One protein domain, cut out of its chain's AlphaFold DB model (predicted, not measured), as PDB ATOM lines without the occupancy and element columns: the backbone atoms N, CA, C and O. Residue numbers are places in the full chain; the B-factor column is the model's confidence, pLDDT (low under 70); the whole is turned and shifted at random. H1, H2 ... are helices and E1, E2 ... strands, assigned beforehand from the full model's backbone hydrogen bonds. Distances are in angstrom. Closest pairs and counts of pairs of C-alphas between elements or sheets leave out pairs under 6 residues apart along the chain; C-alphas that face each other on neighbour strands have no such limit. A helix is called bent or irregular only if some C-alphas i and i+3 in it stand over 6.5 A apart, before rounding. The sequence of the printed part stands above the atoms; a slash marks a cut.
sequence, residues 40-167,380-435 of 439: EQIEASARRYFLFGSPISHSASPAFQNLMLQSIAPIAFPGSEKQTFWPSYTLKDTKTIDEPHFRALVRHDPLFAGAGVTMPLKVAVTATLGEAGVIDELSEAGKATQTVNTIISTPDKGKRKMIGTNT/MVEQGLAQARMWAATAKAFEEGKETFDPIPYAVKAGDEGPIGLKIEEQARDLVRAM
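Overview. This is residues 40 to 167 and 380 to 435 of the 439 residues of the protein "Related to quinate 5-dehydrogenase" of Ustilago trichophora (UniProt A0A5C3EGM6). A strongly twisted sheet of five strands makes the middle of three layers, with H2 and the long helix H6 over one face and H3 on the other. H8 packs on H2 and H6 away from the sheet, H7 packs on H6, H4 is beside the strands, and H1 and H5 graze the sheet. The printed part has 184 residues with eight named helices and five named strands, in the order H1 E1 H2 E2 H3 E3 H4 H5 E4 E5 H6 H7 H8. The sheet is mixed, in the order E2 E1 E3 E4 E5, and the class is mixed, helices and strands. The whole is compact and rounded, with a radius of gyration of the C-alphas of 15.1 A and spans of 39 by 37 by 35 A.

Along the chain. H1, residues 40 to 43, begins at C-alpha 40, (70.283, -36.166, 39.573). E1 is residues 48 to 53, H2 61 to 69, E2 88 to 93, H3 100 to 108, E3 112 to 117, H4 121 to 126 and H5 140 to 145. E4, residues 150 to 156, is 18.1 A long, and E5, residues 159 to 165, 19.4 A. H6, residues 380 to 399, is 28.9 A long and begins at (46.370, -34.538, 56.260). H7, residues 408 to 412, is only just irregular: C-alphas 409 and 412 are 6.6 A apart. H8, residues 422 to 434, is 18.1 A long and ends at (56.247, -39.546, 64.566).

Arrangement. E2 and E1 are parallel, with N 51 and O 90 2.8 A apart, within hydrogen-bond range; E1 and E3 are parallel too, with N 116 and O 50 at 2.8 A. E3 and E4 are antiparallel, with N 151 and O 115 at 2.8 A, and the hairpin E4 and E5 has N 156 and O 159 at 2.8 A. E1, H2, E2 is a strand-helix-strand unit, two parallel neighbour strands with a helix between; E2, H3, E3 is a split one, with E1 between its strands; both crossovers are right-handed. H6 runs along the strands over E3 and E4, at a height over the sheet of 8.9 A. H6 touches H2 at a steep tilt of 40 degrees, the closest C-alphas being those of Met 68 and Ala 388, 6.8 A. H8 touches H2 at a shallow tilt of 19 degrees, opposite ways, closest at the C-alphas of Phe 64 and Ala 428, 6.0 A. Every O i to N i+4 pair is within hydrogen-bond range in H3, H5, H6 and H8, against 4 of 5 in H2, 1 of 2 in H4 and 0 of 1 in H7, where 1 of 2 O i to N i+3 pairs is; H1 is too short for an i+4 pair.

Size, cuts and confidence. The C-alphas farthest apart, those of Lys 157 and Ala 434, are 43.1 A apart. Residues 168 to 379 are not printed, and C-alphas 167 and 380 are 9.5 A apart across this cut. The links H2 to E2 and H4 to H5 are long. Residues 73 to 78 have pLDDT under 70; the mean of the printed part is 91.1.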
ATOM      1  N   GLU A  40      69.980 -35.069  40.501       90.69
ATOM      2  CA  GLU A  40      70.283 -36.166  39.573       90.69
ATOM      3  C   GLU A  40      69.226 -37.276  39.656       90.69
ATOM      4  O   GLU A  40      68.805 -37.816  38.636       90.69
ATOM      5  N   GLN A  41      68.749 -37.597  40.864       90.81
ATOM      6  CA  GLN A  41      67.679 -38.578  41.069       90.81
ATOM      7  C   GLN A  41      66.329 -38.088  40.534       90.81
ATOM      8  O   GLN A  41      65.548 -38.885  40.020       90.81
ATOM      9  N   ILE A  42      66.047 -36.786  40.634       90.06
ATOM     10  CA  ILE A  42      64.835 -36.170  40.072       90.06
ATOM     11  C   ILE A  42      64.885 -36.215  38.543       90.06
ATOM     12  O   ILE A  42      63.889 -36.556  37.896       90.06
ATOM     13  N   GLU A  43      66.040 -35.898  37.956       87.81
ATOM     14  CA  GLU A  43      66.246 -35.988  36.512       87.81
ATOM     15  C   GLU A  43      66.072 -37.428  36.018       87.81
ATOM     16  O   GLU A  43      65.336 -37.633  35.052       87.81
ATOM     17  N   ALA A  44      66.648 -38.396  36.742       88.31
ATOM     18  CA  ALA A  44      66.584 -39.832  36.464       88.31
ATOM     19  C   ALA A  44      65.259 -40.515  36.869       88.31
ATOM     20  O   ALA A  44      65.133 -41.740  36.751       88.31
ATOM     21  N   SER A  45      64.290 -39.764  37.405       90.12
ATOM     22  CA  SER A  45      63.055 -40.313  37.965       90.12
ATOM     23  C   SER A  45      62.119 -40.840  36.880       90.12
ATOM     24  O   SER A  45      61.785 -40.129  35.933       90.12
ATOM     25  N   ALA A  46      61.619 -42.066  37.059       87.06
ATOM     26  CA  ALA A  46      60.679 -42.695  36.132       87.06
ATOM     27  C   ALA A  46      59.352 -41.931  35.999       87.06
ATOM     28  O   ALA A  46      58.735 -41.942  34.935       87.06
ATOM     29  N   ARG A  47      58.908 -41.276  37.079       90.81
ATOM     30  CA  ARG A  47      57.668 -40.489  37.159       90.81
ATOM     31  C   ARG A  47      57.868 -39.335  38.131       90.81
ATOM     32  O   ARG A  47      58.339 -39.547  39.250       90.81
ATOM     33  N   ARG A  48      57.467 -38.131  37.733       93.25
ATOM     34  CA  ARG A  48      57.661 -36.912  38.522       93.25
ATOM     35  C   ARG A  48      56.338 -36.396  39.060       93.25
ATOM     36  O   ARG A  48      55.387 -36.158  38.310       93.25
ATOM     37  N   TYR A  49      56.319 -36.200  40.369       96.62
ATOM     38  CA  TYR A  49      55.243 -35.578  41.115       96.62
ATOM     39  C   TYR A  49      55.745 -34.312  41.799       96.62
ATOM     40  O   TYR A  49      56.915 -34.190  42.179       96.62
ATOM     41  N   PHE A  50      54.835 -33.365  41.983       97.81
ATOM     42  CA  PHE A  50      55.164 -32.060  42.541       97.81
ATOM     43  C   PHE A  50      54.183 -31.652  43.637       97.81
ATOM     44  O   PHE A  50      53.027 -32.069  43.633       97.81
ATOM     45  N   LEU A  51      54.625 -30.787  44.544       98.12
ATOM     46  CA  LEU A  51      53.751 -29.905  45.312       98.12
ATOM     47  C   LEU A  51      53.933 -28.479  44.801       98.12
ATOM     48  O   LEU A  51      55.036 -27.936  44.890       98.12
ATOM     49  N   PHE A  52      52.848 -27.878  44.319       98.25
ATOM     50  CA  PHE A  52      52.803 -26.471  43.927       98.25
ATOM     51  C   PHE A  52      52.092 -25.629  44.990       98.25
ATOM     52  O   PHE A  52      51.041 -26.017  45.508       98.25
ATOM     53  N   GLY A  53      52.653 -24.463  45.296       97.25
ATOM     54  CA  GLY A  53      52.130 -23.491  46.259       97.25
ATOM     55  C   GLY A  53      53.254 -22.637  46.836       97.25
ATOM     56  O   GLY A  53      54.418 -22.831  46.482       97.25
ATOM     57  N   SER A  54      52.929 -21.698  47.724       95.69
ATOM     58  CA  SER A  54      53.932 -20.848  48.376       95.69
ATOM     59  C   SER A  54      53.399 -20.246  49.687       95.69
ATOM     60  O   SER A  54      52.258 -19.772  49.700       95.69
ATOM     61  N   PRO A  55      54.194 -20.211  50.777       93.88
ATOM     62  CA  PRO A  55      55.479 -20.895  50.960       93.88
ATOM     63  C   PRO A  55      55.286 -22.386  51.285       93.88
ATOM     64  O   PRO A  55      54.389 -22.752  52.045       93.88
ATOM     65  N   ILE A  56      56.146 -23.258  50.745       93.31
ATOM     66  CA  ILE A  56      56.030 -24.724  50.937       93.31
ATOM     67  C   ILE A  56      57.308 -25.421  51.424       93.31
ATOM     68  O   ILE A  56      57.318 -26.644  51.546       93.31
ATOM     69  N   SER A  57      58.364 -24.673  51.755       89.88
ATOM     70  CA  SER A  57      59.661 -25.213  52.209       89.88
ATOM     71  C   SER A  57      59.569 -26.141  53.427       89.88
ATOM     72  O   SER A  57      60.365 -27.063  53.554       89.88
ATOM     73  N   HIS A  58      58.593 -25.915  54.311       85.69
ATOM     74  CA  HIS A  58      58.373 -26.701  55.531       85.69
ATOM     75  C   HIS A  58      57.371 -27.852  55.350       85.69
ATOM     76  O   HIS A  58      56.966 -28.476  56.332       85.69
ATOM     77  N   SER A  59      56.899 -28.099  54.126       88.19
ATOM     78  CA  SER A  59      55.893 -29.128  53.877       88.19
ATOM     79  C   SER A  59      56.450 -30.527  54.146       88.19
ATOM     80  O   SER A  59      57.493 -30.901  53.616       88.19
ATOM     81  N   ALA A  60      55.706 -31.327  54.913       87.12
ATOM     82  CA  ALA A  60      55.997 -32.743  55.135       87.12
ATOM     83  C   ALA A  60      55.564 -33.640  53.956       87.12
ATOM     84  O   ALA A  60      55.919 -34.821  53.914       87.12
ATOM     85  N   SER A  61      54.816 -33.101  52.981       91.25
ATOM     86  CA  SER A  61      54.274 -33.878  51.859       91.25
ATOM     87  C   SER A  61      55.336 -34.630  51.052       91.25
ATOM     88  O   SER A  61      55.048 -35.763  50.688       91.25
ATOM     89  N   PRO A  62      56.550 -34.105  50.786       93.00
ATOM     90  CA  PRO A  62      57.557 -34.875  50.064       93.00
ATOM     91  C   PRO A  62      58.012 -36.130  50.802       93.00
ATOM     92  O   PRO A  62      58.103 -37.177  50.177       93.00
ATOM     93  N   ALA A  63      58.272 -36.060  52.109       91.25
ATOM     94  CA  ALA A  63      58.668 -37.236  52.883       91.25
ATOM     95  C   ALA A  63      57.550 -38.293  52.884       91.25
ATOM     96  O   ALA A  63      57.796 -39.465  52.604       91.25
ATOM     97  N   PHE A  64      56.315 -37.846  53.121       93.00
ATOM     98  CA  PHE A  64      55.126 -38.694  53.137       93.00
ATOM     99  C   PHE A  64      54.842 -39.343  51.773       93.00
ATOM    100  O   PHE A  64      54.698 -40.558  51.675       93.00
ATOM    101  N   GLN A  65      54.815 -38.546  50.703       95.50
ATOM    102  CA  GLN A  65      54.500 -39.024  49.358       95.50
ATOM    103  C   GLN A  65      55.625 -39.869  48.768       95.50
ATOM    104  O   GLN A  65      55.334 -40.881  48.143       95.50
ATOM    105  N   ASN A  66      56.900 -39.524  48.984       94.19
ATOM    106  CA  ASN A  66      58.004 -40.360  48.505       94.19
ATOM    107  C   ASN A  66      57.998 -41.742  49.168       94.19
ATOM    108  O   ASN A  66      58.265 -42.713  48.473       94.19
ATOM    109  N   LEU A  67      57.638 -41.860  50.455       92.69
ATOM    110  CA  LEU A  67      57.547 -43.166  51.120       92.69
ATOM    111  C   LEU A  67      56.556 -44.098  50.407       92.69
ATOM    112  O   LEU A  67      56.860 -45.267  50.192       92.69
ATOM    113  N   MET A  68      55.401 -43.573  49.998       93.38
ATOM    114  CA  MET A  68      54.382 -44.357  49.292       93.38
ATOM    115  C   MET A  68      54.706 -44.530  47.806       93.38
ATOM    116  O   MET A  68      54.594 -45.614  47.254       93.38
ATOM    117  N   LEU A  69      55.124 -43.471  47.117       90.31
ATOM    118  CA  LEU A  69      55.363 -43.517  45.674       90.31
ATOM    119  C   LEU A  69      56.584 -44.370  45.315       90.31
ATOM    120  O   LEU A  69      56.591 -44.994  44.256       90.31
ATOM    121  N   GLN A  70      57.584 -44.439  46.198       88.06
ATOM    122  CA  GLN A  70      58.744 -45.320  46.054       88.06
ATOM    123  C   GLN A  70      58.461 -46.763  46.503       88.06
ATOM    124  O   GLN A  70      59.350 -47.600  46.408       88.06
ATOM    125  N   SER A  71      57.246 -47.090  46.965       81.81
ATOM    126  CA  SER A  71      56.811 -48.488  47.091       81.81
ATOM    127  C   SER A  71      56.221 -49.025  45.782       81.81
ATOM    128  O   SER A  71      56.070 -50.233  45.620       81.81
ATOM    129  N   ILE A  72      55.902 -48.140  44.833       73.69
ATOM    130  CA  ILE A  72      55.391 -48.499  43.511       73.69
ATOM    131  C   ILE A  72      56.586 -48.702  42.592       73.69
ATOM    132  O   ILE A  72      57.335 -47.748  42.363       73.69
ATOM    133  N   ALA A  73      56.734 -49.909  42.042       67.50
ATOM    134  CA  ALA A  73      57.828 -50.245  41.136       67.50
ATOM    135  C   ALA A  73      58.024 -49.173  40.039       67.50
ATOM    136  O   ALA A  73      57.074 -48.462  39.668       67.50
ATOM    137  N   PRO A  74      59.243 -49.026  39.491       65.31
ATOM    138  CA  PRO A  74      59.469 -48.225  38.299       65.31
ATOM    139  C   PRO A  74      58.666 -48.804  37.129       65.31
ATOM    140  O   PRO A  74      59.107 -49.698  36.417       65.31
ATOM    141  N   ILE A  75      57.444 -48.310  36.973       63.50
ATOM    142  CA  ILE A  75      56.573 -48.625  35.852       63.50
ATOM    143  C   ILE A  75      57.075 -47.832  34.652       63.50
ATOM    144  O   ILE A  75      57.257 -46.613  34.755       63.50
ATOM    145  N   ALA A  76      57.275 -48.520  33.527       63.03
ATOM    146  CA  ALA A  76      57.585 -47.877  32.260       63.03
ATOM    147  C   ALA A  76      56.440 -46.926  31.873       63.03
ATOM    148  O   ALA A  76      55.303 -47.336  31.651       63.03
ATOM    149  N   PHE A  77      56.751 -45.639  31.831       66.94
ATOM    150  CA  PHE A  77      55.889 -44.570  31.354       66.94
ATOM    151  C   PHE A  77      56.317 -44.214  29.924       66.94
ATOM    152  O   PHE A  77      57.507 -44.322  29.615       66.94
ATOM    153  N   PRO A  78      55.418 -43.753  29.038       69.31
ATOM    154  CA  PRO A  78      55.842 -43.213  27.748       69.31
ATOM    155  C   PRO A  78      56.900 -42.112  27.940       69.31
ATOM    156  O   PRO A  78      56.632 -41.104  28.598       69.31
ATOM    157  N   GLY A  79      58.108 -42.305  27.399       74.56
ATOM    158  CA  GLY A  79      59.236 -41.383  27.585       74.56
ATOM    159  C   GLY A  79      60.127 -41.666  28.804       74.56
ATOM    160  O   GLY A  79      61.075 -40.911  29.043       74.56
ATOM    161  N   SER A  80      59.855 -42.718  29.588       79.88
ATOM    162  CA  SER A  80      60.674 -43.104  30.745       79.88
ATOM    163  C   SER A  80      61.734 -44.166  30.430       79.88
ATOM    164  O   SER A  80      62.337 -44.707  31.354       79.88
ATOM    165  N   GLU A  81      61.987 -44.490  29.159       80.50
ATOM    166  CA  GLU A  81      62.833 -45.625  28.742       80.50
ATOM    167  C   GLU A  81      64.291 -45.481  29.203       80.50
ATOM    168  O   GLU A  81      65.017 -46.463  29.324       80.50
ATOM    169  N   LYS A  82      64.722 -44.243  29.457       76.38
ATOM    170  CA  LYS A  82      66.067 -43.905  29.945       76.38
ATOM    171  C   LYS A  82      66.136 -43.708  31.461       76.38
ATOM    172  O   LYS A  82      67.211 -43.409  31.971       76.38
ATOM    173  N   GLN A  83      65.008 -43.809  32.160       79.88
ATOM    174  CA  GLN A  83      64.922 -43.473  33.576       79.88
ATOM    175  C   GLN A  83      65.363 -44.650  34.437       79.88
ATOM    176  O   GLN A  83      64.999 -45.798  34.192       79.88
ATOM    177  N   THR A  84      66.174 -44.353  35.447       81.19
ATOM    178  CA  THR A  84      66.856 -45.353  36.282       81.19
ATOM    179  C   THR A  84      66.516 -45.211  37.762       81.19
ATOM    180  O   THR A  84      66.976 -46.012  38.576       81.19
ATOM    181  N   PHE A  85      65.702 -44.216  38.120       85.06
ATOM    182  CA  PHE A  85      65.309 -43.929  39.491       85.06
ATOM    183  C   PHE A  85      63.800 -44.081  39.710       85.06
ATOM    184  O   PHE A  85      62.981 -43.951  38.797       85.06
ATOM    185  N   TRP A  86      63.434 -44.351  40.962       86.88
ATOM    186  CA  TRP A  86      62.052 -44.495  41.409       86.88
ATOM    187  C   TRP A  86      61.259 -43.186  41.248       86.88
ATOM    188  O   TRP A  86      61.836 -42.121  40.984       86.88
ATOM    189  N   PRO A  87      59.922 -43.227  41.367       90.25
ATOM    190  CA  PRO A  87      59.120 -42.016  41.331       90.25
ATOM    191  C   PRO A  87      59.562 -41.001  42.388       90.25
ATOM    192  O   PRO A  87      59.911 -41.365  43.513       90.25
ATOM    193  N   SER A  88      59.529 -39.723  42.026       93.06
ATOM    194  CA  SER A  88      59.940 -38.625  42.901       93.06
ATOM    195  C   SER A  88      58.789 -37.659  43.146       93.06
ATOM    196  O   SER A  88      58.040 -37.324  42.231       93.06
ATOM    197  N   TYR A  89      58.664 -37.195  44.385       96.19
ATOM    198  CA  TYR A  89      57.763 -36.124  44.790       96.19
ATOM    199  C   TYR A  89      58.577 -34.951  45.334       96.19
ATOM    200  O   TYR A  89      59.305 -35.097  46.321       96.19
ATOM    201  N   THR A  90      58.464 -33.783  44.699       96.12
ATOM    202  CA  THR A  90      59.333 -32.626  44.976       96.12
ATOM    203  C   THR A  90      58.554 -31.329  45.170       96.12
ATOM    204  O   THR A  90      57.427 -31.178  44.708       96.12
ATOM    205  N   LEU A  91      59.148 -30.375  45.887       96.38
ATOM    206  CA  LEU A  91      58.559 -29.051  46.070       96.38
ATOM    207  C   LEU A  91      58.855 -28.175  44.857       96.38
ATOM    208  O   LEU A  91      59.997 -28.107  44.396       96.38
ATOM    209  N   LYS A  92      57.849 -27.436  44.396       96.88
ATOM    210  CA  LYS A  92      58.033 -26.380  43.407       96.88
ATOM    211  C   LYS A  92      57.298 -25.125  43.857       96.88
ATOM    212  O   LYS A  92      56.105 -24.966  43.597       96.88
ATOM    213  N   ASP A  93      58.024 -24.251  44.558       97.00
ATOM    214  CA  ASP A  93      57.462 -22.991  45.052       97.00
ATOM    215  C   ASP A  93      56.864 -22.206  43.880       97.00
ATOM    216  O   ASP A  93      57.510 -22.032  42.846       97.00
ATOM    217  N   THR A  94      55.583 -21.877  44.003       97.69
ATOM    218  CA  THR A  94      54.755 -21.315  42.934       97.69
ATOM    219  C   THR A  94      53.711 -20.422  43.586       97.69
ATOM    220  O   THR A  94      52.840 -20.905  44.316       97.69
ATOM    221  N   LYS A  95      53.803 -19.113  43.361       96.94
ATOM    222  CA  LYS A  95      52.933 -18.116  44.003       96.94
ATOM    223  C   LYS A  95      51.658 -17.887  43.211       96.94
ATOM    224  O   LYS A  95      50.631 -17.569  43.799       96.94
ATOM    225  N   THR A  96      51.717 -18.038  41.891       95.62
ATOM    226  CA  THR A  96      50.574 -17.824  40.994       95.62
ATOM    227  C   THR A  96      50.543 -18.869  39.885       95.62
ATOM    228  O   THR A  96      51.567 -19.468  39.558       95.62
ATOM    229  N   ILE A  97      49.368 -19.088  39.289       94.31
ATOM    230  CA  ILE A  97      49.212 -20.023  38.164       94.31
ATOM    231  C   ILE A  97      49.860 -19.517  36.863       94.31
ATOM    232  O   ILE A  97      50.070 -20.312  35.949       94.31
ATOM    233  N   ASP A  98      50.205 -18.228  36.794       93.69
ATOM    234  CA  ASP A  98      50.817 -17.589  35.623       93.69
ATOM    235  C   ASP A  98      52.329 -17.843  35.528       93.69
ATOM    236  O   ASP A  98      52.965 -17.511  34.525       93.69
ATOM    237  N   GLU A  99      52.935 -18.433  36.562       95.50
ATOM    238  CA  GLU A  99      54.361 -18.738  36.556       95.50
ATOM    239  C   GLU A  99      54.693 -19.782  35.470       95.50
ATOM    240  O   GLU A  99      54.143 -20.890  35.485       95.50
ATOM    241  N   PRO A 100      55.627 -19.489  34.537       93.25
ATOM    242  CA  PRO A 100      55.843 -20.323  33.353       93.25
ATOM    243  C   PRO A 100      56.164 -21.787  33.658       93.25
ATOM    244  O   PRO A 100      55.755 -22.683  32.914       93.25
ATOM    245  N   HIS A 101      56.881 -22.054  34.756       95.38
ATOM    246  CA  HIS A 101      57.236 -23.423  35.118       95.38
ATOM    247  C   HIS A 101      56.027 -24.260  35.514       95.38
ATOM    248  O   HIS A 101      56.080 -25.471  35.328       95.38
ATOM    249  N   PHE A 102      54.953 -23.664  36.039       95.94
ATOM    250  CA  PHE A 102      53.785 -24.424  36.475       95.94
ATOM    251  C   PHE A 102      53.138 -25.118  35.278       95.94
ATOM    252  O   PHE A 102      53.024 -26.344  35.241       95.94
ATOM    253  N   ARG A 103      52.833 -24.345  34.233       94.19
ATOM    254  CA  ARG A 103      52.307 -24.889  32.980       94.19
ATOM    255  C   ARG A 103      53.317 -25.794  32.277       94.19
ATOM    256  O   ARG A 103      52.929 -26.864  31.811       94.19
ATOM    257  N   ALA A 104      54.589 -25.393  32.202       94.94
ATOM    258  CA  ALA A 104      55.614 -26.187  31.526       94.94
ATOM    259  C   ALA A 104      55.769 -27.581  32.155       94.94
ATOM    260  O   ALA A 104      55.817 -28.570  31.428       94.94
ATOM    261  N   LEU A 105      55.775 -27.677  33.487       95.62
ATOM    262  CA  LEU A 105      55.861 -28.959  34.186       95.62
ATOM    263  C   LEU A 105      54.588 -29.790  34.006       95.62
ATOM    264  O   LEU A 105      54.683 -30.951  33.636       95.62
ATOM    265  N   VAL A 106      53.398 -29.215  34.211       95.38
ATOM    266  CA  VAL A 106      52.149 -29.997  34.143       95.38
ATOM    267  C   VAL A 106      51.840 -30.468  32.718       95.38
ATOM    268  O   VAL A 106      51.405 -31.600  32.522       95.38
ATOM    269  N   ARG A 107      52.050 -29.622  31.701       92.81
ATOM    270  CA  ARG A 107      51.650 -29.928  30.317       92.81
ATOM    271  C   ARG A 107      52.773 -30.506  29.463       92.81
ATOM    272  O   ARG A 107      52.497 -31.368  28.631       92.81
ATOM    273  N   HIS A 108      54.007 -30.025  29.621       92.19
ATOM    274  CA  HIS A 108      55.086 -30.318  28.670       92.19
ATOM    275  C   HIS A 108      56.102 -31.339  29.187       92.19
ATOM    276  O   HIS A 108      56.757 -31.967  28.362       92.19
ATOM    277  N   ASP A 109      56.228 -31.552  30.503       92.56
ATOM    278  CA  ASP A 109      57.082 -32.627  31.022       92.56
ATOM    279  C   ASP A 109      56.430 -33.988  30.703       92.56
ATOM    280  O   ASP A 109      55.343 -34.285  31.226       92.56
ATOM    281  N   PRO A 110      57.037 -34.833  29.843       89.75
ATOM    282  CA  PRO A 110      56.475 -36.135  29.484       89.75
ATOM    283  C   PRO A 110      56.382 -37.091  30.681       89.75
ATOM    284  O   PRO A 110      55.569 -38.009  30.652       89.75
ATOM    285  N   LEU A 111      57.142 -36.843  31.753       91.81
ATOM    286  CA  LEU A 111      57.190 -37.671  32.959       91.81
ATOM    287  C   LEU A 111      56.322 -37.133  34.100       91.81
ATOM    288  O   LEU A 111      56.276 -37.747  35.169       91.81
ATOM    289  N   PHE A 112      55.627 -36.009  33.900       94.25
ATOM    290  CA  PHE A 112      54.640 -35.522  34.861       94.25
ATOM    291  C   PHE A 112      53.530 -36.562  35.065       94.25
ATOM    292  O   PHE A 112      52.819 -36.923  34.122       94.25
ATOM    293  N   ALA A 113      53.374 -37.019  36.307       94.31
ATOM    294  CA  ALA A 113      52.386 -38.030  36.687       94.31
ATOM    295  C   ALA A 113      51.256 -37.461  37.567       94.31
ATOM    296  O   ALA A 113      50.140 -37.985  37.583       94.31
ATOM    297  N   GLY A 114      51.509 -36.352  38.262       96.94
ATOM    298  CA  GLY A 114      50.512 -35.680  39.084       96.94
ATOM    299  C   GLY A 114      51.126 -34.629  39.997       96.94
ATOM    300  O   GLY A 114      52.344 -34.465  40.061       96.94
ATOM    301  N   ALA A 115      50.282 -33.905  40.722       98.38
ATOM    302  CA  ALA A 115      50.754 -32.933  41.696       98.38
ATOM    303  C   ALA A 115      49.768 -32.714  42.839       98.38
ATOM    304  O   ALA A 115      48.554 -32.704  42.634       98.38
ATOM    305  N   GLY A 116      50.302 -32.473  44.034       98.31
ATOM    306  CA  GLY A 116      49.577 -31.761  45.077       98.31
ATOM    307  C   GLY A 116      49.552 -30.263  44.768       98.31
ATOM    308  O   GLY A 116      50.509 -29.704  44.229       98.31
ATOM    309  N   VAL A 117      48.464 -29.603  45.137       97.44
ATOM    310  CA  VAL A 117      48.280 -28.157  45.001       97.44
ATOM    311  C   VAL A 117      47.853 -27.609  46.357       97.44
ATOM    312  O   VAL A 117      46.888 -28.079  46.961       97.44
ATOM    313  N   THR A 118      48.575 -26.614  46.857       94.88
ATOM    314  CA  THR A 118      48.253 -25.938  48.116       94.88
ATOM    315  C   THR A 118      48.078 -24.436  47.912       94.88
ATOM    316  O   THR A 118      48.079 -23.936  46.784       94.88
ATOM    317  N   MET A 119      47.824 -23.711  48.999       91.00
ATOM    318  CA  MET A 119      47.692 -22.258  48.993       91.00
ATOM    319  C   MET A 119      48.883 -21.597  48.264       91.00
ATOM    320  O   MET A 119      50.019 -22.051  48.424       91.00
ATOM    321  N   PRO A 120      48.650 -20.539  47.468       92.50
ATOM    322  CA  PRO A 120      47.360 -19.890  47.173       92.50
ATOM    323  C   PRO A 120      46.634 -20.449  45.933       92.50
ATOM    324  O   PRO A 120      45.646 -19.880  45.479       92.50
ATOM    325  N   LEU A 121      47.092 -21.564  45.364       94.94
ATOM    326  CA  LEU A 121      46.742 -21.962  43.996       94.94
ATOM    327  C   LEU A 121      45.409 -22.711  43.862       94.94
ATOM    328  O   LEU A 121      44.857 -22.760  42.766       94.94
ATOM    329  N   LYS A 122      44.871 -23.287  44.950       93.94
ATOM    330  CA  LYS A 122      43.743 -24.241  44.889       93.94
ATOM    331  C   LYS A 122      42.518 -23.733  44.121       93.94
ATOM    332  O   LYS A 122      41.893 -24.509  43.410       93.94
ATOM    333  N   VAL A 123      42.157 -22.460  44.288       92.25
ATOM    334  CA  VAL A 123      41.012 -21.841  43.589       92.25
ATOM    335  C   VAL A 123      41.396 -21.430  42.169       92.25
ATOM    336  O   VAL A 123      40.644 -21.668  41.230       92.25
ATOM    337  N   ALA A 124      42.586 -20.848  42.001       91.56
ATOM    338  CA  ALA A 124      43.063 -20.357  40.711       91.56
ATOM    339  C   ALA A 124      43.202 -21.487  39.674       91.56
ATOM    340  O   ALA A 124      42.818 -21.319  38.519       91.56
ATOM    341  N   VAL A 125      43.674 -22.665  40.098       92.25
ATOM    342  CA  VAL A 125      43.761 -23.855  39.234       92.25
ATOM    343  C   VAL A 125      42.383 -24.279  38.722       92.25
ATOM    344  O   VAL A 125      42.254 -24.623  37.553       92.25
ATOM    345  N   THR A 126      41.341 -24.206  39.555       88.88
ATOM    346  CA  THR A 126      39.965 -24.550  39.157       88.88
ATOM    347  C   THR A 126      39.399 -23.593  38.104       88.88
ATOM    348  O   THR A 126      38.601 -24.006  37.267       88.88
ATOM    349  N   ALA A 127      39.809 -22.321  38.127       87.00
ATOM    350  CA  ALA A 127      39.260 -21.278  37.260       87.00
ATOM    351  C   ALA A 127      39.710 -21.379  35.790       87.00
ATOM    352  O   ALA A 127      39.151 -20.698  34.932       87.00
ATOM    353  N   THR A 128      40.711 -22.212  35.482       82.56
ATOM    354  CA  THR A 128      41.276 -22.345  34.133       82.56
ATOM    355  C   THR A 128      41.278 -23.806  33.683       82.56
ATOM    356  O   THR A 128      42.126 -24.604  34.081       82.56
ATOM    357  N   LEU A 129      40.313 -24.163  32.828       87.81
ATOM    358  CA  LEU A 129      40.195 -25.498  32.230       87.81
ATOM    359  C   LEU A 129      40.680 -25.519  30.774       87.81
ATOM    360  O   LEU A 129      40.727 -24.494  30.090       87.81
ATOM    361  N   GLY A 130      40.992 -26.716  30.284       80.31
ATOM    362  CA  GLY A 130      41.330 -26.986  28.891       80.31
ATOM    363  C   GLY A 130      42.720 -26.493  28.501       80.31
ATOM    364  O   GLY A 130      43.630 -26.402  29.326       80.31
ATOM    365  N   GLU A 131      42.898 -26.185  27.216       70.06
ATOM    366  CA  GLU A 131      44.213 -25.885  26.641       70.06
ATOM    367  C   GLU A 131      44.854 -24.628  27.239       70.06
ATOM    368  O   GLU A 131      46.066 -24.606  27.425       70.06
ATOM    369  N   ALA A 132      44.067 -23.617  27.621       75.56
ATOM    370  CA  ALA A 132      44.570 -22.428  28.314       75.56
ATOM    371  C   ALA A 132      44.977 -22.719  29.775       75.56
ATOM    372  O   ALA A 132      45.879 -22.072  30.305       75.56
ATOM    373  N   GLY A 133      44.366 -23.729  30.400       86.31
ATOM    374  CA  GLY A 133      44.641 -24.166  31.767       86.31
ATOM    375  C   GLY A 133      45.624 -25.335  31.881       86.31
ATOM    376  O   GLY A 133      46.161 -25.864  30.900       86.31
ATOM    377  N   VAL A 134      45.863 -25.762  33.121       91.75
ATOM    378  CA  VAL A 134      46.709 -26.931  33.440       91.75
ATOM    379  C   VAL A 134      45.908 -28.219  33.647       91.75
ATOM    380  O   VAL A 134      46.488 -29.301  33.635       91.75
ATOM    381  N   ILE A 135      44.586 -28.108  33.803       95.44
ATOM    382  CA  ILE A 135      43.652 -29.227  33.953       95.44
ATOM    383  C   ILE A 135      42.654 -29.250  32.794       95.44
ATOM    384  O   ILE A 135      42.253 -28.207  32.288       95.44
ATOM    385  N   ASP A 136      42.249 -30.441  32.371       95.56
ATOM    386  CA  ASP A 136      41.269 -30.652  31.300       95.56
ATOM    387  C   ASP A 136      39.858 -30.848  31.853       95.56
ATOM    388  O   ASP A 136      38.878 -30.447  31.230       95.56
ATOM    389  N   GLU A 137      39.754 -31.455  33.033       95.38
ATOM    390  CA  GLU A 137      38.486 -31.858  33.627       95.38
ATOM    391  C   GLU A 137      38.533 -31.722  35.151       95.38
ATOM    392  O   GLU A 137      39.566 -31.966  35.779       95.38
ATOM    393  N   LEU A 138      37.397 -31.361  35.750       97.00
ATOM    394  CA  LEU A 138      37.192 -31.435  37.192       97.00
ATOM    395  C   LEU A 138      36.411 -32.697  37.543       97.00
ATOM    396  O   LEU A 138      35.385 -32.986  36.925       97.00
ATOM    397  N   SER A 139      36.841 -33.392  38.593       96.94
ATOM    398  CA  SER A 139      36.012 -34.410  39.238       96.94
ATOM    399  C   SER A 139      34.754 -33.784  39.856       96.94
ATOM    400  O   SER A 139      34.691 -32.572  40.079       96.94
ATOM    401  N   GLU A 140      33.776 -34.613  40.228       95.44
ATOM    402  CA  GLU A 140      32.586 -34.153  40.960       95.44
ATOM    403  C   GLU A 140      32.947 -33.396  42.247       95.44
ATOM    404  O   GLU A 140      32.380 -32.345  42.533       95.44
ATOM    405  N   ALA A 141      33.967 -33.855  42.978       95.75
ATOM    406  CA  ALA A 141      34.459 -33.156  44.162       95.75
ATOM    407  C   ALA A 141      35.123 -31.808  43.830       95.75
ATOM    408  O   ALA A 141      34.930 -30.823  44.550       95.75
ATOM    409  N   GLY A 142      35.889 -31.742  42.736       95.25
ATOM    410  CA  GLY A 142      36.482 -30.494  42.249       95.25
ATOM    411  C   GLY A 142      35.410 -29.465  41.878       95.25
ATOM    412  O   GLY A 142      35.508 -28.307  42.285       95.25
ATOM    413  N   LYS A 143      34.340 -29.900  41.198       95.19
ATOM    414  CA  LYS A 143      33.175 -29.062  40.864       95.19
ATOM    415  C   LYS A 143      32.424 -28.610  42.115       95.19
ATOM    416  O   LYS A 143      32.144 -27.423  42.256       95.19
ATOM    417  N   ALA A 144      32.133 -29.526  43.037       94.00
ATOM    418  CA  ALA A 144      31.352 -29.227  44.234       94.00
ATOM    419  C   ALA A 144      32.070 -28.262  45.190       94.00
ATOM    420  O   ALA A 144      31.426 -27.444  45.839       94.00
ATOM    421  N   THR A 145      33.401 -28.326  45.276       93.88
ATOM    422  CA  THR A 145      34.190 -27.489  46.202       93.88
ATOM    423  C   THR A 145      34.824 -26.259  45.542       93.88
ATOM    424  O   THR A 145      35.343 -25.387  46.246       93.88
ATOM    425  N   GLN A 146      34.816 -26.191  44.204       93.31
ATOM    426  CA  GLN A 146      35.529 -25.206  43.375       93.31
ATOM    427  C   GLN A 146      36.995 -25.010  43.788       93.31
ATOM    428  O   GLN A 146      37.540 -23.906  43.805       93.31
ATOM    429  N   THR A 147      37.657 -26.100  44.158       93.19
ATOM    430  CA  THR A 147      39.063 -26.106  44.569       93.19
ATOM    431  C   THR A 147      39.724 -27.379  44.073       93.19
ATOM    432  O   THR A 147      39.108 -28.441  44.056       93.19
ATOM    433  N   VAL A 148      40.989 -27.276  43.680       95.88
ATOM    434  CA  VAL A 148      41.817 -28.415  43.286       95.88
ATOM    435  C   VAL A 148      43.026 -28.452  44.202       95.88
ATOM    436  O   VAL A 148      43.828 -27.522  44.214       95.88
ATOM    437  N   ASN A 149      43.155 -29.528  44.975       97.31
ATOM    438  CA  ASN A 149      44.365 -29.814  45.749       97.31
ATOM    439  C   ASN A 149      45.194 -30.954  45.119       97.31
ATOM    440  O   ASN A 149      46.265 -31.277  45.627       97.31
ATOM    441  N   THR A 150      44.684 -31.585  44.054       98.44
ATOM    442  CA  THR A 150      45.260 -32.782  43.437       98.44
ATOM    443  C   THR A 150      45.061 -32.754  41.926       98.44
ATOM    444  O   THR A 150      43.929 -32.696  41.446       98.44
ATOM    445  N   ILE A 151      46.158 -32.844  41.181       98.44
ATOM    446  CA  ILE A 151      46.186 -33.016  39.727       98.44
ATOM    447  C   ILE A 151      46.645 -34.444  39.427       98.44
ATOM    448  O   ILE A 151      47.621 -34.927  40.011       98.44
ATOM    449  N   ILE A 152      45.949 -35.120  38.516       97.88
ATOM    450  CA  ILE A 152      46.236 -36.501  38.113       97.88
ATOM    451  C   ILE A 152      46.391 -36.535  36.595       97.88
ATOM    452  O   ILE A 152      45.481 -36.120  35.880       97.88
ATOM    453  N   SER A 153      47.522 -37.046  36.109       95.62
ATOM    454  CA  SER A 153      47.721 -37.323  34.685       95.62
ATOM    455  C   SER A 153      47.259 -38.743  34.378       95.62
ATOM    456  O   SER A 153      47.910 -39.678  34.826       95.62
ATOM    457  N   THR A 154      46.192 -38.919  33.597       94.81
ATOM    458  CA  THR A 154      45.603 -40.227  33.243       94.81
ATOM    459  C   THR A 154      45.671 -40.488  31.730       94.81
ATOM    460  O   THR A 154      45.680 -39.513  30.966       94.81
ATOM    461  N   PRO A 155      45.741 -41.747  31.249       93.44
ATOM    462  CA  PRO A 155      45.637 -42.023  29.819       93.44
ATOM    463  C   PRO A 155      44.264 -41.624  29.261       93.44
ATOM    464  O   PRO A 155      43.227 -41.846  29.892       93.44
ATOM    465  N   ASP A 156      44.273 -41.044  28.061       93.81
ATOM    466  CA  ASP A 156      43.087 -40.729  27.265       93.81
ATOM    467  C   ASP A 156      43.407 -40.785  25.761       93.81
ATOM    468  O   ASP A 156      44.036 -39.884  25.202       93.81
ATOM    469  N   LYS A 157      42.982 -41.863  25.092       91.62
ATOM    470  CA  LYS A 157      43.024 -42.055  23.628       91.62
ATOM    471  C   LYS A 157      44.397 -41.752  23.012       91.62
ATOM    472  O   LYS A 157      44.516 -41.005  22.039       91.62
ATOM    473  N   GLY A 158      45.452 -42.308  23.610       83.75
ATOM    474  CA  GLY A 158      46.838 -42.121  23.160       83.75
ATOM    475  C   GLY A 158      47.473 -40.784  23.563       83.75
ATOM    476  O   GLY A 158      48.599 -40.497  23.159       83.75
ATOM    477  N   LYS A 159      46.783 -39.963  24.362       88.44
ATOM    478  CA  LYS A 159      47.308 -38.749  25.004       88.44
ATOM    479  C   LYS A 159      47.154 -38.843  26.525       88.44
ATOM    480  O   LYS A 159      46.612 -39.811  27.053       88.44
ATOM    481  N   ARG A 160      47.663 -37.833  27.238       90.81
ATOM    482  CA  ARG A 160      47.426 -37.647  28.677       90.81
ATOM    483  C   ARG A 160      46.311 -36.627  28.877       90.81
ATOM    484  O   ARG A 160      46.337 -35.577  28.234       90.81
ATOM    485  N   LYS A 161      45.400 -36.917  29.802       94.19
ATOM    486  CA  LYS A 161      44.386 -35.990  30.311       94.19
ATOM    487  C   LYS A 161      44.710 -35.625  31.758       94.19
ATOM    488  O   LYS A 161      45.051 -36.499  32.553       94.19
ATOM    489  N   MET A 162      44.584 -34.350  32.102       96.75
ATOM    490  CA  MET A 162      44.808 -33.830  33.450       96.75
ATOM    491  C   MET A 162      43.475 -33.662  34.178       96.75
ATOM    492  O   MET A 162      42.677 -32.792  33.828       96.75
ATOM    493  N   ILE A 163      43.234 -34.472  35.208       97.75
ATOM    494  CA  ILE A 163      42.044 -34.367  36.061       97.75
ATOM    495  C   ILE A 163      42.404 -33.580  37.323       97.75
ATOM    496  O   ILE A 163      43.317 -33.957  38.060       97.75
ATOM    497  N   GLY A 164      41.671 -32.498  37.578       98.00
ATOM    498  CA  GLY A 164      41.697 -31.756  38.834       98.00
ATOM    499  C   GLY A 164      40.655 -32.297  39.811       98.00
ATOM    500  O   GLY A 164      39.476 -32.420  39.482       98.00
ATOM    501  N   THR A 165      41.070 -32.608  41.035       98.12
ATOM    502  CA  THR A 165      40.169 -33.047  42.107       98.12
ATOM    503  C   THR A 165      40.545 -32.414  43.445       98.12
ATOM    504  O   THR A 165      41.631 -31.849  43.615       98.12
ATOM    505  N   ASN A 166      39.627 -32.508  44.403       97.56
ATOM    506  CA  ASN A 166      39.851 -32.119  45.785       97.56
ATOM    507  C   ASN A 166      39.834 -33.368  46.668       97.56
ATOM    508  O   ASN A 166      38.831 -34.069  46.691       97.56
ATOM    509  N   THR A 167      40.907 -33.649  47.398       98.06
ATOM    510  CA  THR A 167      40.979 -34.725  48.394       98.06
ATOM    511  C   THR A 167      40.893 -34.217  49.832       98.06
ATOM    512  O   THR A 167      40.816 -35.044  50.732       98.06
ATOM    513  N   MET A 380      45.202 -34.674  57.140       94.56
ATOM    514  CA  MET A 380      46.370 -34.538  56.260       94.56
ATOM    515  C   MET A 380      46.860 -35.896  55.735       94.56
ATOM    516  O   MET A 380      47.138 -36.028  54.539       94.56
ATOM    517  N   VAL A 381      46.915 -36.911  56.600       95.62
ATOM    518  CA  VAL A 381      47.254 -38.283  56.204       95.62
ATOM    519  C   VAL A 381      46.217 -38.807  55.213       95.62
ATOM    520  O   VAL A 381      46.579 -39.244  54.122       95.62
ATOM    521  N   GLU A 382      44.929 -38.717  55.539       96.62
ATOM    522  CA  GLU A 382      43.860 -39.281  54.711       96.62
ATOM    523  C   GLU A 382      43.743 -38.619  53.330       96.62
ATOM    524  O   GLU A 382      43.607 -39.318  52.320       96.62
ATOM    525  N   GLN A 383      43.868 -37.289  53.236       96.75
ATOM    526  CA  GLN A 383      43.854 -36.613  51.932       96.75
ATOM    527  C   GLN A 383      45.060 -37.018  51.072       96.75
ATOM    528  O   GLN A 383      44.945 -37.092  49.846       96.75
ATOM    529  N   GLY A 384      46.218 -37.260  51.695       97.19
ATOM    530  CA  GLY A 384      47.447 -37.626  51.002       97.19
ATOM    531  C   GLY A 384      47.471 -39.104  50.595       97.19
ATOM    532  O   GLY A 384      47.960 -39.418  49.511       97.19
ATOM    533  N   LEU A 385      46.867 -39.992  51.393       97.00
ATOM    534  CA  LEU A 385      46.603 -41.385  51.015       97.00
ATOM    535  C   LEU A 385      45.670 -41.451  49.803       97.00
ATOM    536  O   LEU A 385      45.950 -42.174  48.849       97.00
ATOM    537  N   ALA A 386      44.597 -40.653  49.790       97.56
ATOM    538  CA  ALA A 386      43.698 -40.571  48.640       97.56
ATOM    539  C   ALA A 386      44.439 -40.150  47.355       97.56
ATOM    540  O   ALA A 386      44.217 -40.740  46.298       97.56
ATOM    541  N   GLN A 387      45.360 -39.181  47.448       98.19
ATOM    542  CA  GLN A 387      46.239 -38.796  46.335       98.19
ATOM    543  C   GLN A 387      47.104 -39.967  45.858       98.19
ATOM    544  O   GLN A 387      47.082 -40.311  44.675       98.19
ATOM    545  N   ALA A 388      47.828 -40.604  46.783       96.88
ATOM    546  CA  ALA A 388      48.749 -41.691  46.476       96.88
ATOM    547  C   ALA A 388      48.041 -42.885  45.820       96.88
ATOM    548  O   ALA A 388      48.524 -43.398  44.811       96.88
ATOM    549  N   ARG A 389      46.862 -43.280  46.320       96.56
ATOM    550  CA  ARG A 389      46.057 -44.369  45.739       96.56
ATOM    551  C   ARG A 389      45.664 -44.079  44.292       96.56
ATOM    552  O   ARG A 389      45.831 -44.943  43.433       96.56
ATOM    553  N   MET A 390      45.189 -42.864  44.004       97.56
ATOM    554  CA  MET A 390      44.830 -42.466  42.637       97.56
ATOM    555  C   MET A 390      46.049 -42.467  41.711       97.56
ATOM    556  O   MET A 390      45.978 -42.995  40.601       97.56
ATOM    557  N   TRP A 391      47.181 -41.924  42.160       96.00
ATOM    558  CA  TRP A 391      48.418 -41.909  41.374       96.00
ATOM    559  C   TRP A 391      48.977 -43.314  41.126       96.00
ATOM    560  O   TRP A 391      49.388 -43.616  40.006       96.00
ATOM    561  N   ALA A 392      48.930 -44.200  42.120       94.00
ATOM    562  CA  ALA A 392      49.345 -45.591  41.976       94.00
ATOM    563  C   ALA A 392      48.464 -46.367  40.997       94.00
ATOM    564  O   ALA A 392      48.980 -47.020  40.088       94.00
ATOM    565  N   ALA A 393      47.142 -46.240  41.125       94.06
ATOM    566  CA  ALA A 393      46.200 -46.881  40.214       94.06
ATOM    567  C   ALA A 393      46.383 -46.384  38.771       94.06
ATOM    568  O   ALA A 393      46.376 -47.175  37.829       94.06
ATOM    569  N   THR A 394      46.622 -45.081  38.606       93.75
ATOM    570  CA  THR A 394      46.882 -44.478  37.293       93.75
ATOM    571  C   THR A 394      48.185 -44.982  36.688       93.75
ATOM    572  O   THR A 394      48.246 -45.268  35.497       93.75
ATOM    573  N   ALA A 395      49.228 -45.146  37.499       90.56
ATOM    574  CA  ALA A 395      50.486 -45.696  37.021       90.56
ATOM    575  C   ALA A 395      50.331 -47.134  36.513       90.56
ATOM    576  O   ALA A 395      50.803 -47.436  35.422       90.56
ATOM    577  N   LYS A 396      49.598 -47.984  37.244       89.75
ATOM    578  CA  LYS A 396      49.262 -49.342  36.787       89.75
ATOM    579  C   LYS A 396      48.444 -49.319  35.490       89.75
ATOM    580  O   LYS A 396      48.676 -50.123  34.599       89.75
ATOM    581  N   ALA A 397      47.532 -48.358  35.333       91.88
ATOM    582  CA  ALA A 397      46.777 -48.198  34.090       91.88
ATOM    583  C   ALA A 397      47.671 -47.879  32.875       91.88
ATOM    584  O   ALA A 397      47.396 -48.377  31.784       91.88
ATOM    585  N   PHE A 398      48.732 -47.084  33.056       88.75
ATOM    586  CA  PHE A 398      49.729 -46.853  32.006       88.75
ATOM    587  C   PHE A 398      50.544 -48.111  31.690       88.75
ATOM    588  O   PHE A 398      50.751 -48.400  30.515       88.75
ATOM    589  N   GLU A 399      50.955 -48.871  32.709       86.06
ATOM    590  CA  GLU A 399      51.664 -50.150  32.538       86.06
ATOM    591  C   GLU A 399      50.863 -51.145  31.693       86.06
ATOM    592  O   GLU A 399      51.382 -51.775  30.776       86.06
ATOM    593  N   GLU A 400      49.567 -51.242  31.984       89.50
ATOM    594  CA  GLU A 400      48.621 -52.123  31.301       89.50
ATOM    595  C   GLU A 400      48.237 -51.616  29.898       89.50
ATOM    596  O   GLU A 400      47.450 -52.264  29.208       89.50
ATOM    597  N   GLY A 401      48.751 -50.457  29.471       89.75
ATOM    598  CA  GLY A 401      48.466 -49.878  28.160       89.75
ATOM    599  C   GLY A 401      47.004 -49.465  27.977       89.75
ATOM    600  O   GLY A 401      46.491 -49.515  26.858       89.75
ATOM    601  N   LYS A 402      46.303 -49.081  29.054       92.38
ATOM    602  CA  LYS A 402      44.896 -48.663  28.961       92.38
ATOM    603  C   LYS A 402      44.759 -47.409  28.104       92.38
ATOM    604  O   LYS A 402      45.454 -46.423  28.322       92.38
ATOM    605  N   GLU A 403      43.794 -47.415  27.183       93.31
ATOM    606  CA  GLU A 403      43.497 -46.236  26.360       93.31
ATOM    607  C   GLU A 403      42.844 -45.109  27.164       93.31
ATOM    608  O   GLU A 403      43.110 -43.938  26.912       93.31
ATOM    609  N   THR A 404      41.986 -45.452  28.123       95.88
ATOM    610  CA  THR A 404      41.301 -44.506  29.011       95.88
ATOM    611  C   THR A 404      41.249 -45.069  30.422       95.88
ATOM    612  O   THR A 404      41.045 -46.274  30.592       95.88
ATOM    613  N   PHE A 405      41.361 -44.214  31.436       96.12
ATOM    614  CA  PHE A 405      41.258 -44.639  32.830       96.12
ATOM    615  C   PHE A 405      40.650 -43.547  33.717       96.12
ATOM    616  O   PHE A 405      41.038 -42.380  33.625       96.12
ATOM    617  N   ASP A 406      39.711 -43.935  34.585       96.94
ATOM    618  CA  ASP A 406      39.167 -43.063  35.629       96.94
ATOM    619  C   ASP A 406      39.849 -43.370  36.975       96.94
ATOM    620  O   ASP A 406      39.612 -44.435  37.557       96.94
ATOM    621  N   PRO A 407      40.700 -42.464  37.485       96.56
ATOM    622  CA  PRO A 407      41.389 -42.666  38.748       96.56
ATOM    623  C   PRO A 407      40.521 -42.361  39.972       96.56
ATOM    624  O   PRO A 407      40.847 -42.827  41.063       96.56
ATOM    625  N   ILE A 408      39.429 -41.599  39.835       96.75
ATOM    626  CA  ILE A 408      38.668 -41.057  40.972       96.75
ATOM    627  C   ILE A 408      38.133 -42.148  41.921       96.75
ATOM    628  O   ILE A 408      38.287 -41.984  43.136       96.75
ATOM    629  N   PRO A 409      37.594 -43.289  41.445       94.19
ATOM    630  CA  PRO A 409      37.116 -44.356  42.325       94.19
ATOM    631  C   PRO A 409      38.198 -44.968  43.224       94.19
ATOM    632  O   PRO A 409      37.876 -45.543  44.262       94.19
ATOM    633  N   TYR A 410      39.478 -44.844  42.860       95.25
ATOM    634  CA  TYR A 410      40.589 -45.414  43.624       95.25
ATOM    635  C   TYR A 410      40.981 -44.576  44.845       95.25
ATOM    636  O   TYR A 410      41.683 -45.081  45.718       95.25
ATOM    637  N   ALA A 411      40.487 -43.340  44.976       95.19
ATOM    638  CA  ALA A 411      40.776 -42.476  46.125       95.19
ATOM    639  C   ALA A 411      40.382 -43.105  47.479       95.19
ATOM    640  O   ALA A 411      41.006 -42.835  48.509       95.19
ATOM    641  N   VAL A 412      39.362 -43.968  47.467       93.06
ATOM    642  CA  VAL A 412      38.804 -44.623  48.660       93.06
ATOM    643  C   VAL A 412      39.216 -46.093  48.802       93.06
ATOM    644  O   VAL A 412      38.883 -46.713  49.805       93.06
ATOM    645  N   LYS A 413      39.959 -46.657  47.835       91.69
ATOM    646  CA  LYS A 413      40.401 -48.065  47.822       91.69
ATOM    647  C   LYS A 413      41.572 -48.304  48.776       91.69
ATOM    648  O   LYS A 413      42.718 -48.409  48.350       91.69
ATOM    649  N   ALA A 414      41.259 -48.314  50.068       87.69
ATOM    650  CA  ALA A 414      42.187 -48.515  51.178       87.69
ATOM    651  C   ALA A 414      42.364 -50.000  51.539       87.69
ATOM    652  O   ALA A 414      41.493 -50.822  51.260       87.69
ATOM    653  N   GLY A 415      43.436 -50.324  52.263       84.06
ATOM    654  CA  GLY A 415      43.705 -51.686  52.741       84.06
ATOM    655  C   GLY A 415      44.547 -52.529  51.780       84.06
ATOM    656  O   GLY A 415      45.157 -52.002  50.853       84.06
ATOM    657  N   ASP A 416      44.613 -53.841  52.028       81.56
ATOM    658  CA  ASP A 416      45.513 -54.763  51.309       81.56
ATOM    659  C   ASP A 416      45.203 -54.879  49.812       81.56
ATOM    660  O   ASP A 416      46.112 -54.993  49.000       81.56
ATOM    661  N   GLU A 417      43.928 -54.781  49.438       80.19
ATOM    662  CA  GLU A 417      43.489 -54.786  48.035       80.19
ATOM    663  C   GLU A 417      43.605 -53.401  47.369       80.19
ATOM    664  O   GLU A 417      43.294 -53.235  46.185       80.19
ATOM    665  N   GLY A 418      44.019 -52.386  48.132       85.56
ATOM    666  CA  GLY A 418      44.216 -51.028  47.654       85.56
ATOM    667  C   GLY A 418      45.460 -50.887  46.766       85.56
ATOM    668  O   GLY A 418      46.384 -51.691  46.858       85.56
ATOM    669  N   PRO A 419      45.559 -49.829  45.937       89.81
ATOM    670  CA  PRO A 419      46.699 -49.627  45.033       89.81
ATOM    671  C   PRO A 419      48.072 -49.506  45.711       89.81
ATOM    672  O   PRO A 419      49.090 -49.676  45.047       89.81
ATOM    673  N   ILE A 420      48.093 -49.150  46.998       90.69
ATOM    674  CA  ILE A 420      49.306 -48.933  47.799       90.69
ATOM    675  C   ILE A 420      49.562 -50.093  48.784       90.69
ATOM    676  O   ILE A 420      50.717 -50.385  49.091       90.69
ATOM    677  N   GLY A 421      48.504 -50.769  49.250       89.44
ATOM    678  CA  GLY A 421      48.557 -51.831  50.260       89.44
ATOM    679  C   GLY A 421      48.614 -51.313  51.707       89.44
ATOM    680  O   GLY A 421      49.318 -50.347  52.012       89.44
ATOM    681  N   LEU A 422      47.909 -51.985  52.628       88.06
ATOM    682  CA  LEU A 422      47.709 -51.534  54.017       88.06
ATOM    683  C   LEU A 422      49.025 -51.259  54.749       88.06
ATOM    684  O   LEU A 422      49.162 -50.244  55.424       88.06
ATOM    685  N   LYS A 423      50.016 -52.144  54.590       90.19
ATOM    686  CA  LYS A 423      51.317 -52.016  55.260       90.19
ATOM    687  C   LYS A 423      51.998 -50.678  54.959       90.19
ATOM    688  O   LYS A 423      52.529 -50.057  55.873       90.19
ATOM    689  N   ILE A 424      51.988 -50.240  53.701       91.50
ATOM    690  CA  ILE A 424      52.617 -48.977  53.294       91.50
ATOM    691  C   ILE A 424      51.787 -47.786  53.779       91.50
ATOM    692  O   ILE A 424      52.353 -46.801  54.250       91.50
ATOM    693  N   GLU A 425      50.455 -47.879  53.718       92.56
ATOM    694  CA  GLU A 425      49.564 -46.827  54.225       92.56
ATOM    695  C   GLU A 425      49.761 -46.582  55.730       92.56
ATOM    696  O   GLU A 425      49.858 -45.431  56.163       92.56
ATOM    697  N   GLU A 426      49.883 -47.648  56.528       91.19
ATOM    698  CA  GLU A 426      50.142 -47.542  57.968       91.19
ATOM    699  C   GLU A 426      51.559 -47.030  58.258       91.19
ATOM    700  O   GLU A 426      51.723 -46.150  59.098       91.19
ATOM    701  N   GLN A 427      52.576 -47.455  57.498       91.69
ATOM    702  CA  GLN A 427      53.925 -46.884  57.616       91.69
ATOM    703  C   GLN A 427      53.955 -45.378  57.319       91.69
ATOM    704  O   GLN A 427      54.640 -44.618  58.006       91.69
ATOM    705  N   ALA A 428      53.207 -44.933  56.306       91.94
ATOM    706  CA  ALA A 428      53.089 -43.520  55.967       91.94
ATOM    707  C   ALA A 428      52.400 -42.734  57.093       91.94
ATOM    708  O   ALA A 428      52.839 -41.634  57.442       91.94
ATOM    709  N   ARG A 429      51.347 -43.301  57.695       92.06
ATOM    710  CA  ARG A 429      50.662 -42.708  58.853       92.06
ATOM    711  C   ARG A 429      51.584 -42.595  60.059       92.06
ATOM    712  O   ARG A 429      51.675 -41.521  60.654       92.06
ATOM    713  N   ASP A 430      52.281 -43.671  60.399       90.75
ATOM    714  CA  ASP A 430      53.210 -43.719  61.527       90.75
ATOM    715  C   ASP A 430      54.350 -42.712  61.358       90.75
ATOM    716  O   ASP A 430      54.709 -42.027  62.318       90.75
ATOM    717  N   LEU A 431      54.858 -42.539  60.132       89.75
ATOM    718  CA  LEU A 431      55.846 -41.507  59.824       89.75
ATOM    719  C   LEU A 431      55.333 -40.112  60.206       89.75
ATOM    720  O   LEU A 431      56.024 -39.365  60.899       89.75
ATOM    721  N   VAL A 432      54.120 -39.755  59.783       87.69
ATOM    722  CA  VAL A 432      53.537 -38.436  60.069       87.69
ATOM    723  C   VAL A 432      53.239 -38.269  61.559       87.69
ATOM    724  O   VAL A 432      53.496 -37.207  62.127       87.69
ATOM    725  N   ARG A 433      52.744 -39.314  62.229       85.25
ATOM    726  CA  ARG A 433      52.509 -39.293  63.681       85.25
ATOM    727  C   ARG A 433      53.809 -39.128  64.470       85.25
ATOM    728  O   ARG A 433      53.796 -38.451  65.503       85.25
ATOM    729  N   ALA A 434      54.917 -39.678  63.974       84.19
ATOM    730  CA  ALA A 434      56.247 -39.546  64.566       84.19
ATOM    731  C   ALA A 434      56.920 -38.192  64.274       84.19
ATOM    732  O   ALA A 434      57.744 -37.743  65.072       84.19
ATOM    733  N   MET A 435      56.573 -37.515  63.174       77.94
ATOM    734  CA  MET A 435      57.060 -36.161  62.887       77.94
ATOM    735  C   MET A 435      56.569 -35.200  63.973       77.94
ATOM    736  O   MET A 435      55.406 -34.801  63.967       77.94
TER     737      MET A 435